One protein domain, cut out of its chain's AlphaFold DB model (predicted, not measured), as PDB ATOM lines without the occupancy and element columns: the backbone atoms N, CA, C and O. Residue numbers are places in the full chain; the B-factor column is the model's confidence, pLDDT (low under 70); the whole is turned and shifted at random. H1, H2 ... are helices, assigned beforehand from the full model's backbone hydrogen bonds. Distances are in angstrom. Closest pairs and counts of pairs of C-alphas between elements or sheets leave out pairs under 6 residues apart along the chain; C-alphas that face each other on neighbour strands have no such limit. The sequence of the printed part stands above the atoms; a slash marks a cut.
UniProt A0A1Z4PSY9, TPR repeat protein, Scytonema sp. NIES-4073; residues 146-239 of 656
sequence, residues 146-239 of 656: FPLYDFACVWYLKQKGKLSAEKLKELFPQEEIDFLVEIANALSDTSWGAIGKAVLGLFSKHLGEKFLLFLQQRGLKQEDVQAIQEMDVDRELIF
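What this domain is: This is residues 146 to 239 of the 656 residues of the protein "TPR repeat protein" of Scytonema sp. NIES-4073 (UniProt A0A1Z4PSY9). H1 is the core of a rounded ball of six helices: H3 crosses it, and H5 and H6 pack on it elsewhere. H2 packs on residues 177 to 181 of H3, H4 lies out beyond H3 and H5, and a long loop, residues 188 to 208, leads from H3 to H4. The printed part has 94 residues, with H1 to H6 in chain order and no named strand; its class is all helix. It is compact, with a radius of gyration of the C-alphas of 12.8 A and spans of 30 by 27 by 25 A.

How they stand to each other: Start at H1, residues 147 to 159, the hub. H3, residues 174 to 187, touches it at a steep tilt of 51 degrees; their closest C-alphas, Val 154 and Ala 184, are 6.7 A apart. H2, residues 165 to 171, touches H3 at C-alphas 169 and 177, 6.6 A apart. H5, residues 222 to 230, touches H1 at C-alphas 152 and 228, 6.4 A apart. H6, residues 233 to 239, touches H1 at C-alphas 156 and 233, 6.1 A apart. H4, residues 209 to 217, is close to but not clearly touching H3, with C-alphas 186 and 211 8.0 A apart. Every O i to N i+4 pair is within hydrogen-bond range in H1, H2, H4 and H5, against 8 of 10 in H3 and 0 of 3 in H6, where 1 of 4 O i to N i+3 pairs is.

Where its parts are: Find C-alpha 147 at (11.021, 47.134, -18.557); from there H1 runs 18.4 A. H3 runs 19.9 A, and H6 ends at C-alpha 239, (13.056, 32.493, -28.005).

The domain as a whole: The printed part has no cut. The link from H3 to H4 is long; residues 186 to 213 are under pLDDT 70.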
ATOM      1  N   PHE A 146      13.648  45.967 -15.359       93.75
ATOM      2  CA  PHE A 146      13.577  45.099 -16.539       93.75
ATOM      3  C   PHE A 146      12.365  45.421 -17.425       93.75
ATOM      4  O   PHE A 146      11.492  44.578 -17.617       93.75
ATOM      5  N   PRO A 147      12.234  46.671 -17.899       91.50
ATOM      6  CA  PRO A 147      11.021  47.134 -18.557       91.50
ATOM      7  C   PRO A 147      10.732  46.428 -19.898       91.50
ATOM      8  O   PRO A 147       9.559  46.157 -20.171       91.50
ATOM      9  N   LEU A 148      11.745  46.107 -20.718       92.81
ATOM     10  CA  LEU A 148      11.572  45.389 -21.992       92.81
ATOM     11  C   LEU A 148      11.087  43.961 -21.753       92.81
ATOM     12  O   LEU A 148      10.060  43.543 -22.295       92.81
ATOM     13  N   TYR A 149      11.797  43.238 -20.894       95.25
ATOM     14  CA  TYR A 149      11.488  41.859 -20.557       95.25
ATOM     15  C   TYR A 149      10.137  41.725 -19.843       95.25
ATOM     16  O   TYR A 149       9.335  40.846 -20.170       95.25
ATOM     17  N   ASP A 150       9.840  42.626 -18.905       93.12
ATOM     18  CA  ASP A 150       8.574  42.631 -18.173       93.12
ATOM     19  C   ASP A 150       7.383  42.860 -19.116       93.12
ATOM     20  O   ASP A 150       6.371  42.159 -19.021       93.12
ATOM     21  N   PHE A 151       7.506  43.788 -20.074       90.75
ATOM     22  CA  PHE A 151       6.480  44.001 -21.094       90.75
ATOM     23  C   PHE A 151       6.264  42.745 -21.951       90.75
ATOM     24  O   PHE A 151       5.119  42.319 -22.138       90.75
ATOM     25  N   ALA A 152       7.348  42.124 -22.426       93.00
ATOM     26  CA  ALA A 152       7.294  40.894 -23.211       93.00
ATOM     27  C   ALA A 152       6.610  39.749 -22.458       93.00
ATOM     28  O   ALA A 152       5.755  39.065 -23.020       93.00
ATOM     29  N   CYS A 153       6.900  39.581 -21.166       92.94
ATOM     30  CA  CYS A 153       6.271  38.544 -20.355       92.94
ATOM     31  C   CYS A 153       4.769  38.789 -20.151       92.94
ATOM     32  O   CYS A 153       3.971  37.855 -20.256       92.94
ATOM     33  N   VAL A 154       4.350  40.036 -19.900       89.62
ATOM     34  CA  VAL A 154       2.918  40.367 -19.805       89.62
ATOM     35  C   VAL A 154       2.211  40.128 -21.141       89.62
ATOM     36  O   VAL A 154       1.102  39.587 -21.158       89.62
ATOM     37  N   TRP A 155       2.845  40.484 -22.260       86.94
ATOM     38  CA  TRP A 155       2.311  40.217 -23.595       86.94
ATOM     39  C   TRP A 155       2.196  38.715 -23.883       86.94
ATOM     40  O   TRP A 155       1.139  38.262 -24.326       86.94
ATOM     41  N   TYR A 156       3.219  37.932 -23.540       88.62
ATOM     42  CA  TYR A 156       3.204  36.475 -23.647       88.62
ATOM     43  C   TYR A 156       2.035  35.869 -22.855       88.62
ATOM     44  O   TYR A 156       1.197  35.160 -23.415       88.62
ATOM     45  N   LEU A 157       1.890  36.228 -21.572       87.00
ATOM     46  CA  LEU A 157       0.787  35.756 -20.722       87.00
ATOM     47  C   LEU A 157      -0.586  36.143 -21.280       87.00
ATOM     48  O   LEU A 157      -1.532  35.357 -21.189       87.00
ATOM     49  N   LYS A 158      -0.706  37.341 -21.862       84.00
ATOM     50  CA  LYS A 158      -1.939  37.807 -22.502       84.00
ATOM     51  C   LYS A 158      -2.322  36.915 -23.679       84.00
ATOM     52  O   LYS A 158      -3.456  36.446 -23.728       84.00
ATOM     53  N   GLN A 159      -1.395  36.680 -24.607       80.19
ATOM     54  CA  GLN A 159      -1.648  35.871 -25.806       80.19
ATOM     55  C   GLN A 159      -1.931  34.408 -25.457       80.19
ATOM     56  O   GLN A 159      -2.771  33.770 -26.083       80.19
ATOM     57  N   LYS A 160      -1.315  33.906 -24.383       81.44
ATOM     58  CA  LYS A 160      -1.607  32.585 -23.816       81.44
ATOM     59  C   LYS A 160      -2.919  32.503 -23.029       81.44
ATOM     60  O   LYS A 160      -3.252  31.431 -22.534       81.44
ATOM     61  N   GLY A 161      -3.651  33.607 -22.863       79.19
ATOM     62  CA  GLY A 161      -4.874  33.647 -22.056       79.19
ATOM     63  C   GLY A 161      -4.643  33.382 -20.561       79.19
ATOM     64  O   GLY A 161      -5.589  33.062 -19.846       79.19
ATOM     65  N   LYS A 162      -3.396  33.507 -20.083       83.25
ATOM     66  CA  LYS A 162      -2.969  33.257 -18.692       83.25
ATOM     67  C   LYS A 162      -2.807  34.546 -17.868       83.25
ATOM     68  O   LYS A 162      -2.413  34.489 -16.705       83.25
ATOM     69  N   LEU A 163      -3.089  35.717 -18.443       83.06
ATOM     70  CA  LEU A 163      -2.929  37.003 -17.760       83.06
ATOM     71  C   LEU A 163      -4.045  37.234 -16.720       83.06
ATOM     72  O   LEU A 163      -5.187  37.508 -17.083       83.06
ATOM     73  N   SER A 164      -3.700  37.180 -15.427       81.38
ATOM     74  CA  SER A 164      -4.568  37.566 -14.296       81.38
ATOM     75  C   SER A 164      -3.834  38.477 -13.296       81.38
ATOM     76  O   SER A 164      -2.602  38.499 -13.248       81.38
ATOM     77  N   ALA A 165      -4.577  39.232 -12.477       77.69
ATOM     78  CA  ALA A 165      -3.990  40.092 -11.447       77.69
ATOM     79  C   ALA A 165      -3.296  39.267 -10.355       77.69
ATOM     80  O   ALA A 165      -2.268  39.691  -9.823       77.69
ATOM     81  N   GLU A 166      -3.849  38.093 -10.019       80.75
ATOM     82  CA  GLU A 166      -3.172  37.148  -9.133       80.75
ATOM     83  C   GLU A 166      -1.876  36.651  -9.767       80.75
ATOM     84  O   GLU A 166      -0.849  36.653  -9.094       80.75
ATOM     85  N   LYS A 167      -1.894  36.315 -11.064       81.44
ATOM     86  CA  LYS A 167      -0.712  35.792 -11.749       81.44
ATOM     87  C   LYS A 167       0.404  36.832 -11.826       81.44
ATOM     88  O   LYS A 167       1.548  36.499 -11.567       81.44
ATOM     89  N   LEU A 168       0.095  38.111 -12.061       84.56
ATOM     90  CA  LEU A 168       1.106  39.181 -11.995       84.56
ATOM     91  C   LEU A 168       1.730  39.318 -10.599       84.56
ATOM     92  O   LEU A 168       2.944  39.455 -10.482       84.56
ATOM     93  N   LYS A 169       0.913  39.253  -9.539       82.81
ATOM     94  CA  LYS A 169       1.390  39.299  -8.145       82.81
ATOM     95  C   LYS A 169       2.240  38.089  -7.767       82.81
ATOM     96  O   LYS A 169       3.121  38.207  -6.923       82.81
ATOM     97  N   GLU A 170       1.933  36.935  -8.345       82.06
ATOM     98  CA  GLU A 170       2.661  35.686  -8.134       82.06
ATOM     99  C   GLU A 170       4.011  35.683  -8.867       82.06
ATOM    100  O   GLU A 170       5.028  35.272  -8.304       82.06
ATOM    101  N   LEU A 171       4.007  36.160 -10.114       81.38
ATOM    102  CA  LEU A 171       5.115  36.037 -11.057       81.38
ATOM    103  C   LEU A 171       6.134  37.180 -10.989       81.38
ATOM    104  O   LEU A 171       7.282  36.970 -11.366       81.38
ATOM    105  N   PHE A 172       5.768  38.371 -10.515       84.56
ATOM    106  CA  PHE A 172       6.643  39.547 -10.581       84.56
ATOM    107  C   PHE A 172       6.883  40.191  -9.205       84.56
ATOM    108  O   PHE A 172       6.078  40.017  -8.286       84.56
ATOM    109  N   PRO A 173       7.994  40.934  -9.017       80.00
ATOM    110  CA  PRO A 173       8.280  41.588  -7.744       80.00
ATOM    111  C   PRO A 173       7.270  42.690  -7.429       80.00
ATOM    112  O   PRO A 173       6.844  43.420  -8.321       80.00
ATOM    113  N   GLN A 174       6.972  42.869  -6.137       77.44
ATOM    114  CA  GLN A 174       5.952  43.813  -5.660       77.44
ATOM    115  C   GLN A 174       6.149  45.250  -6.152       77.44
ATOM    116  O   GLN A 174       5.171  45.938  -6.429       77.44
ATOM    117  N   GLU A 175       7.394  45.692  -6.296       76.81
ATOM    118  CA  GLU A 175       7.734  47.066  -6.684       76.81
ATOM    119  C   GLU A 175       7.395  47.391  -8.140       76.81
ATOM    120  O   GLU A 175       7.191  48.554  -8.489       76.81
ATOM    121  N   GLU A 176       7.308  46.366  -8.988       80.88
ATOM    122  CA  GLU A 176       6.952  46.518 -10.398       80.88
ATOM    123  C   GLU A 176       5.473  46.216 -10.656       80.88
ATOM    124  O   GLU A 176       4.990  46.417 -11.764       80.88
ATOM    125  N   ILE A 177       4.705  45.807  -9.640       81.25
ATOM    126  CA  ILE A 177       3.295  45.439  -9.827       81.25
ATOM    127  C   ILE A 177       2.466  46.608 -10.342       81.25
ATOM    128  O   ILE A 177       1.677  46.403 -11.257       81.25
ATOM    129  N   ASP A 178       2.648  47.820  -9.817       77.50
ATOM    130  CA  ASP A 178       1.899  48.986 -10.305       77.50
ATOM    131  C   ASP A 178       2.183  49.236 -11.794       77.50
ATOM    132  O   ASP A 178       1.267  49.486 -12.577       77.50
ATOM    133  N   PHE A 179       3.446  49.066 -12.203       79.12
ATOM    134  CA  PHE A 179       3.859  49.161 -13.600       79.12
ATOM    135  C   PHE A 179       3.215  48.084 -14.478       79.12
ATOM    136  O   PHE A 179       2.612  48.385 -15.510       79.12
ATOM    137  N   LEU A 180       3.270  46.835 -14.032       82.00
ATOM    138  CA  LEU A 180       2.742  45.688 -14.761       82.00
ATOM    139  C   LEU A 180       1.216  45.682 -14.837       82.00
ATOM    140  O   LEU A 180       0.653  45.279 -15.852       82.00
ATOM    141  N   VAL A 181       0.536  46.150 -13.791       78.56
ATOM    142  CA  VAL A 181      -0.922  46.301 -13.767       78.56
ATOM    143  C   VAL A 181      -1.362  47.378 -14.753       78.56
ATOM    144  O   VAL A 181      -2.365  47.186 -15.440       78.56
ATOM    145  N   GLU A 182      -0.626  48.486 -14.882       75.75
ATOM    146  CA  GLU A 182      -0.909  49.483 -15.920       75.75
ATOM    147  C   GLU A 182      -0.726  48.916 -17.334       75.75
ATOM    148  O   GLU A 182      -1.598  49.127 -18.181       75.75
ATOM    149  N   ILE A 183       0.333  48.130 -17.581       76.44
ATOM    150  CA  ILE A 183       0.512  47.414 -18.856       76.44
ATOM    151  C   ILE A 183      -0.660  46.459 -19.103       76.44
ATOM    152  O   ILE A 183      -1.284  46.506 -20.163       76.44
ATOM    153  N   ALA A 184      -0.995  45.614 -18.129       74.38
ATOM    154  CA  ALA A 184      -2.067  44.635 -18.257       74.38
ATOM    155  C   ALA A 184      -3.417  45.303 -18.543       74.38
ATOM    156  O   ALA A 184      -4.104  44.884 -19.469       74.38
ATOM    157  N   ASN A 185      -3.749  46.387 -17.834       71.25
ATOM    158  CA  ASN A 185      -4.967  47.167 -18.067       71.25
ATOM    159  C   ASN A 185      -5.020  47.772 -19.474       71.25
ATOM    160  O   ASN A 185      -6.090  47.801 -20.077       71.25
ATOM    161  N   ALA A 186      -3.892  48.259 -20.001       68.44
ATOM    162  CA  ALA A 186      -3.821  48.782 -21.364       68.44
ATOM    163  C   ALA A 186      -3.978  47.681 -22.425       68.44
ATOM    164  O   ALA A 186      -4.422  47.948 -23.541       68.44
ATOM    165  N   LEU A 187      -3.611  46.445 -22.080       67.62
ATOM    166  CA  LEU A 187      -3.677  45.293 -22.967       67.62
ATOM    167  C   LEU A 187      -5.017  44.545 -22.895       67.62
ATOM    168  O   LEU A 187      -5.417  43.952 -23.896       67.62
ATOM    169  N   SER A 188      -5.704  44.535 -21.756       59.81
ATOM    170  CA  SER A 188      -6.969  43.822 -21.550       59.81
ATOM    171  C   SER A 188      -8.192  44.684 -21.888       59.81
ATOM    172  O   SER A 188      -8.311  45.799 -21.391       59.81
ATOM    173  N   ASP A 189      -9.172  44.143 -22.623       52.56
ATOM    174  CA  ASP A 189     -10.462  44.820 -22.884       52.56
ATOM    175  C   ASP A 189     -11.321  45.035 -21.619       52.56
ATOM    176  O   ASP A 189     -12.315  45.766 -21.635       52.56
ATOM    177  N   THR A 190     -10.945  44.408 -20.503       46.69
ATOM    178  CA  THR A 190     -11.583  44.532 -19.192       46.69
ATOM    179  C   THR A 190     -10.662  45.277 -18.237       46.69
ATOM    180  O   THR A 190      -9.679  44.717 -17.770       46.69
ATOM    181  N   SER A 191     -10.988  46.521 -17.893       48.00
ATOM    182  CA  SER A 191     -10.233  47.279 -16.892       48.00
ATOM    183  C   SER A 191     -10.320  46.596 -15.518       48.00
ATOM    184  O   SER A 191     -11.424  46.471 -14.979       48.00
ATOM    185  N   TRP A 192      -9.196  46.210 -14.911       43.69
ATOM    186  CA  TRP A 192      -9.157  45.632 -13.554       43.69
ATOM    187  C   TRP A 192      -9.238  46.684 -12.430       43.69
ATOM    188  O   TRP A 192      -9.058  46.391 -11.252       43.69
ATOM    189  N   GLY A 193      -9.590  47.915 -12.792       38.62
ATOM    190  CA  GLY A 193      -9.921  49.046 -11.931       38.62
ATOM    191  C   GLY A 193     -10.529  50.141 -12.808       38.62
ATOM    192  O   GLY A 193     -10.173  50.253 -13.974       38.62
ATOM    193  N   ALA A 194     -11.504  50.889 -12.293       32.03
ATOM    194  CA  ALA A 194     -12.497  51.650 -13.059       32.03
ATOM    195  C   ALA A 194     -11.972  52.772 -13.992       32.03
ATOM    196  O   ALA A 194     -12.230  53.942 -13.739       32.03
ATOM    197  N   ILE A 195     -11.348  52.427 -15.120       33.69
ATOM    198  CA  ILE A 195     -11.336  53.208 -16.367       33.69
ATOM    199  C   ILE A 195     -11.463  52.200 -17.517       33.69
ATOM    200  O   ILE A 195     -10.480  51.700 -18.051       33.69
ATOM    201  N   GLY A 196     -12.703  51.867 -17.875       30.33
ATOM    202  CA  GLY A 196     -12.993  51.034 -19.036       30.33
ATOM    203  C   GLY A 196     -13.018  51.865 -20.315       30.33
ATOM    204  O   GLY A 196     -13.758  52.847 -20.395       30.33
ATOM    205  N   LYS A 197     -12.269  51.437 -21.333       32.91
ATOM    206  CA  LYS A 197     -12.647  51.611 -22.741       32.91
ATOM    207  C   LYS A 197     -11.930  50.572 -23.602       32.91
ATOM    208  O   LYS A 197     -10.709  50.553 -23.655       32.91
ATOM    209  N   ALA A 198     -12.743  49.741 -24.251       30.70
ATOM    210  CA  ALA A 198     -12.368  48.723 -25.223       30.70
ATOM    211  C   ALA A 198     -11.453  49.273 -26.329       30.70
ATOM    212  O   ALA A 198     -11.736  50.346 -26.873       30.70
ATOM    213  N   VAL A 199     -10.417  48.514 -26.695       33.28
ATOM    214  CA  VAL A 199      -9.571  48.800 -27.863       33.28
ATOM    215  C   VAL A 199      -9.214  47.480 -28.547       33.28
ATOM    216  O   VAL A 199      -8.085  47.002 -28.477       33.28
ATOM    217  N   LEU A 200     -10.177  46.908 -29.271       29.02
ATOM    218  CA  LEU A 200      -9.886  45.920 -30.308       29.02
ATOM    219  C   LEU A 200     -10.164  46.515 -31.685       29.02
ATOM    220  O   LEU A 200     -11.305  46.797 -32.052       29.02
ATOM    221  N   GLY A 201      -9.082  46.682 -32.441       29.08
ATOM    222  CA  GLY A 201      -9.092  46.999 -33.863       29.08
ATOM    223  C   GLY A 201      -7.884  47.840 -34.257       29.08
ATOM    224  O   GLY A 201      -7.918  49.049 -34.079       29.08
ATOM    225  N   LEU A 202      -6.841  47.192 -34.800       33.00
ATOM    226  CA  LEU A 202      -5.766  47.803 -35.603       33.00
ATOM    227  C   LEU A 202      -5.241  49.151 -35.061       33.00
ATOM    228  O   LEU A 202      -5.683  50.192 -35.534       33.00
ATOM    229  N   PHE A 203      -4.312  49.121 -34.090       42.56
ATOM    230  CA  PHE A 203      -3.482  50.243 -33.593       42.56
ATOM    231  C   PHE A 203      -3.879  51.656 -34.082       42.56
ATOM    232  O   PHE A 203      -3.147  52.333 -34.807       42.56
ATOM    233  N   SER A 204      -5.057  52.152 -33.696       38.00
ATOM    234  CA  SER A 204      -5.491  53.473 -34.138       38.00
ATOM    235  C   SER A 204      -4.893  54.530 -33.218       38.00
ATOM    236  O   SER A 204      -5.538  54.886 -32.243       38.00
ATOM    237  N   LYS A 205      -3.686  55.033 -33.512       38.84
ATOM    238  CA  LYS A 205      -3.159  56.371 -33.133       38.84
ATOM    239  C   LYS A 205      -3.246  56.859 -31.666       38.84
ATOM    240  O   LYS A 205      -2.778  57.962 -31.403       38.84
ATOM    241  N   HIS A 206      -3.838  56.125 -30.731       42.62
ATOM    242  CA  HIS A 206      -4.345  56.605 -29.444       42.62
ATOM    243  C   HIS A 206      -4.245  55.497 -28.378       42.62
ATOM    244  O   HIS A 206      -5.202  55.233 -27.652       42.62
ATOM    245  N   LEU A 207      -3.061  54.900 -28.193       52.38
ATOM    246  CA  LEU A 207      -2.648  54.739 -26.795       52.38
ATOM    247  C   LEU A 207      -2.690  56.156 -26.222       52.38
ATOM    248  O   LEU A 207      -2.149  57.074 -26.843       52.38
ATOM    249  N   GLY A 208      -3.437  56.378 -25.137       55.00
ATOM    250  CA  GLY A 208      -3.511  57.719 -24.562       55.00
ATOM    251  C   GLY A 208      -2.085  58.226 -24.357       55.00
ATOM    252  O   GLY A 208      -1.261  57.458 -23.867       55.00
ATOM    253  N   GLU A 209      -1.776  59.471 -24.737       59.66
ATOM    254  CA  GLU A 209      -0.414  60.038 -24.631       59.66
ATOM    255  C   GLU A 209       0.232  59.730 -23.273       59.66
ATOM    256  O   GLU A 209       1.425  59.473 -23.191       59.66
ATOM    257  N   LYS A 210      -0.587  59.656 -22.217       61.56
ATOM    258  CA  LYS A 210      -0.207  59.252 -20.862       61.56
ATOM    259  C   LYS A 210       0.422  57.856 -20.751       61.56
ATOM    260  O   LYS A 210       1.383  57.728 -20.011       61.56
ATOM    261  N   PHE A 211      -0.080  56.840 -21.453       66.50
ATOM    262  CA  PHE A 211       0.487  55.485 -21.418       66.50
ATOM    263  C   PHE A 211       1.802  55.400 -22.201       66.50
ATOM    264  O   PHE A 211       2.755  54.786 -21.742       66.50
ATOM    265  N   LEU A 212       1.902  56.084 -23.347       66.19
ATOM    266  CA  LEU A 212       3.175  56.184 -24.072       66.19
ATOM    267  C   LEU A 212       4.224  56.954 -23.258       66.19
ATOM    268  O   LEU A 212       5.365  56.513 -23.158       66.19
ATOM    269  N   LEU A 213       3.827  58.052 -22.609       67.50
ATOM    270  CA  LEU A 213       4.668  58.779 -21.654       67.50
ATOM    271  C   LEU A 213       5.080  57.893 -20.472       67.50
ATOM    272  O   LEU A 213       6.219  57.971 -20.028       67.50
ATOM    273  N   PHE A 214       4.177  57.052 -19.973       70.81
ATOM    274  CA  PHE A 214       4.442  56.118 -18.883       70.81
ATOM    275  C   PHE A 214       5.482  55.050 -19.258       70.81
ATOM    276  O   PHE A 214       6.439  54.843 -18.514       70.81
ATOM    277  N   LEU A 215       5.358  54.439 -20.442       73.06
ATOM    278  CA  LEU A 215       6.360  53.508 -20.973       73.06
ATOM    279  C   LEU A 215       7.709  54.212 -21.189       73.06
ATOM    280  O   LEU A 215       8.751  53.713 -20.764       73.06
ATOM    281  N   GLN A 216       7.689  55.422 -21.753       76.44
ATOM    282  CA  GLN A 216       8.899  56.209 -21.991       76.44
ATOM    283  C   GLN A 216       9.603  56.612 -20.685       76.44
ATOM    284  O   GLN A 216      10.831  56.591 -20.620       76.44
ATOM    285  N   GLN A 217       8.857  56.923 -19.617       78.06
ATOM    286  CA  GLN A 217       9.411  57.176 -18.276       78.06
ATOM    287  C   GLN A 217      10.138  55.961 -17.690       78.06
ATOM    288  O   GLN A 217      10.992  56.114 -16.816       78.06
ATOM    289  N   ARG A 218       9.809  54.761 -18.168       77.38
ATOM    290  CA  ARG A 218      10.453  53.501 -17.793       77.38
ATOM    291  C   ARG A 218      11.540  53.067 -18.779       77.38
ATOM    292  O   ARG A 218      12.134  52.025 -18.560       77.38
ATOM    293  N   GLY A 219      11.842  53.869 -19.804       78.56
ATOM    294  CA  GLY A 219      12.904  53.591 -20.776       78.56
ATOM    295  C   GLY A 219      12.493  52.698 -21.950       78.56
ATOM    296  O   GLY A 219      13.333  52.414 -22.796       78.56
ATOM    297  N   LEU A 220      11.217  52.306 -22.048       81.69
ATOM    298  CA  LEU A 220      10.691  51.533 -23.177       81.69
ATOM    299  C   LEU A 220      10.482  52.428 -24.395       81.69
ATOM    300  O   LEU A 220       9.727  53.407 -24.335       81.69
ATOM    301  N   LYS A 221      11.109  52.076 -25.521       84.06
ATOM    302  CA  LYS A 221      10.855  52.756 -26.793       84.06
ATOM    303  C   LYS A 221       9.604  52.175 -27.439       84.06
ATOM    304  O   LYS A 221       9.270  51.003 -27.287       84.06
ATOM    305  N   GLN A 222       8.916  53.016 -28.203       77.50
ATOM    306  CA  GLN A 222       7.717  52.603 -28.926       77.50
ATOM    307  C   GLN A 222       8.017  51.521 -29.978       77.50
ATOM    308  O   GLN A 222       7.181  50.652 -30.203       77.50
ATOM    309  N   GLU A 223       9.197  51.576 -30.595       82.12
ATOM    310  CA  GLU A 223       9.654  50.609 -31.600       82.12
ATOM    311  C   GLU A 223       9.820  49.207 -30.990       82.12
ATOM    312  O   GLU A 223       9.319  48.242 -31.558       82.12
ATOM    313  N   ASP A 224      10.408  49.107 -29.792       85.56
ATOM    314  CA  ASP A 224      10.609  47.827 -29.095       85.56
ATOM    315  C   ASP A 224       9.266  47.172 -28.728       85.56
ATOM    316  O   ASP A 224       9.052  45.977 -28.926       85.56
ATOM    317  N   VAL A 225       8.314  47.981 -28.249       82.31
ATOM    318  CA  VAL A 225       6.947  47.536 -27.939       82.31
ATOM    319  C   VAL A 225       6.243  46.998 -29.184       82.31
ATOM    320  O   VAL A 225       5.588  45.961 -29.110       82.31
ATOM    321  N   GLN A 226       6.376  47.687 -30.321       80.62
ATOM    322  CA  GLN A 226       5.790  47.244 -31.586       80.62
ATOM    323  C   GLN A 226       6.424  45.939 -32.066       80.62
ATOM    324  O   GLN A 226       5.689  45.015 -32.406       80.62
ATOM    325  N   ALA A 227       7.752  45.829 -32.010       85.25
ATOM    326  CA  ALA A 227       8.468  44.620 -32.405       85.25
ATOM    327  C   ALA A 227       8.010  43.393 -31.599       85.25
ATOM    328  O   ALA A 227       7.632  42.385 -32.186       85.25
ATOM    329  N   ILE A 228       7.933  43.503 -30.266       86.56
ATOM    330  CA  ILE A 228       7.453  42.421 -29.384       86.56
ATOM    331  C   ILE A 228       6.018  41.989 -29.726       86.56
ATOM    332  O   ILE A 228       5.658  40.821 -29.595       86.56
ATOM    333  N   GLN A 229       5.168  42.929 -30.137       82.06
ATOM    334  CA  GLN A 229       3.762  42.651 -30.433       82.06
ATOM    335  C   GLN A 229       3.531  42.028 -31.806       82.06
ATOM    336  O   GLN A 229       2.516  41.355 -31.992       82.06
ATOM    337  N   GLU A 230       4.428  42.284 -32.754       83.69
ATOM    338  CA  GLU A 230       4.399  41.689 -34.090       83.69
ATOM    339  C   GLU A 230       4.912  40.243 -34.090       83.69
ATOM    340  O   GLU A 230       4.577  39.497 -35.009       83.69
ATOM    341  N   MET A 231       5.646  39.839 -33.045       84.12
ATOM    342  CA  MET A 231       6.180  38.487 -32.902       84.12
ATOM    343  C   MET A 231       5.096  37.432 -32.662       84.12
ATOM    344  O   MET A 231       4.188  37.608 -31.838       84.12
ATOM    345  N   ASP A 232       5.253  36.276 -33.307       85.19
ATOM    346  CA  ASP A 232       4.513  35.071 -32.931       85.19
ATOM    347  C   ASP A 232       4.981  34.584 -31.549       85.19
ATOM    348  O   ASP A 232       6.166  34.331 -31.322       85.19
ATOM    349  N   VAL A 233       4.055  34.454 -30.596       79.81
ATOM    350  CA  VAL A 233       4.422  34.154 -29.203       79.81
ATOM    351  C   VAL A 233       5.026  32.768 -28.997       79.81
ATOM    352  O   VAL A 233       5.784  32.588 -28.047       79.81
ATOM    353  N   ASP A 234       4.705  31.814 -29.867       74.75
ATOM    354  CA  ASP A 234       5.157  30.427 -29.769       74.75
ATOM    355  C   ASP A 234       6.421  30.147 -30.572       74.75
ATOM    356  O   ASP A 234       7.155  29.214 -30.257       74.75
ATOM    357  N   ARG A 235       6.682  30.945 -31.608       74.94
ATOM    358  CA  ARG A 235       7.787  30.705 -32.546       74.94
ATOM    359  C   ARG A 235       8.895  31.732 -32.477       74.94
ATOM    360  O   ARG A 235      10.002  31.441 -32.914       74.94
ATOM    361  N   GLU A 236       8.590  32.922 -31.981       83.75
ATOM    362  CA  GLU A 236       9.508  34.056 -32.002       83.75
ATOM    363  C   GLU A 236       9.703  34.575 -30.581       83.75
ATOM    364  O   GLU A 236      10.787  34.424 -30.024       83.75
ATOM    365  N   LEU A 237       8.646  35.081 -29.932       88.06
ATOM    366  CA  LEU A 237       8.805  35.799 -28.664       88.06
ATOM    367  C   LEU A 237       9.451  34.947 -27.569       88.06
ATOM    368  O   LEU A 237      10.332  35.436 -26.871       88.06
ATOM    369  N   ILE A 238       9.023  33.690 -27.414       87.12
ATOM    370  CA  ILE A 238       9.560  32.785 -26.387       87.12
ATOM    371  C   ILE A 238      11.084  32.607 -26.506       87.12
ATOM    372  O   ILE A 238      11.765  32.521 -25.486       87.12
ATOM    373  N   PHE A 239      11.623  32.624 -27.729       87.94
ATOM    374  CA  PHE A 239      13.056  32.493 -28.005       87.94
ATOM    375  C   PHE A 239      13.813  33.825 -27.906       87.94
ATOM    376  O   PHE A 239      15.029  33.806 -27.715       87.94
TER     377      PHE A 239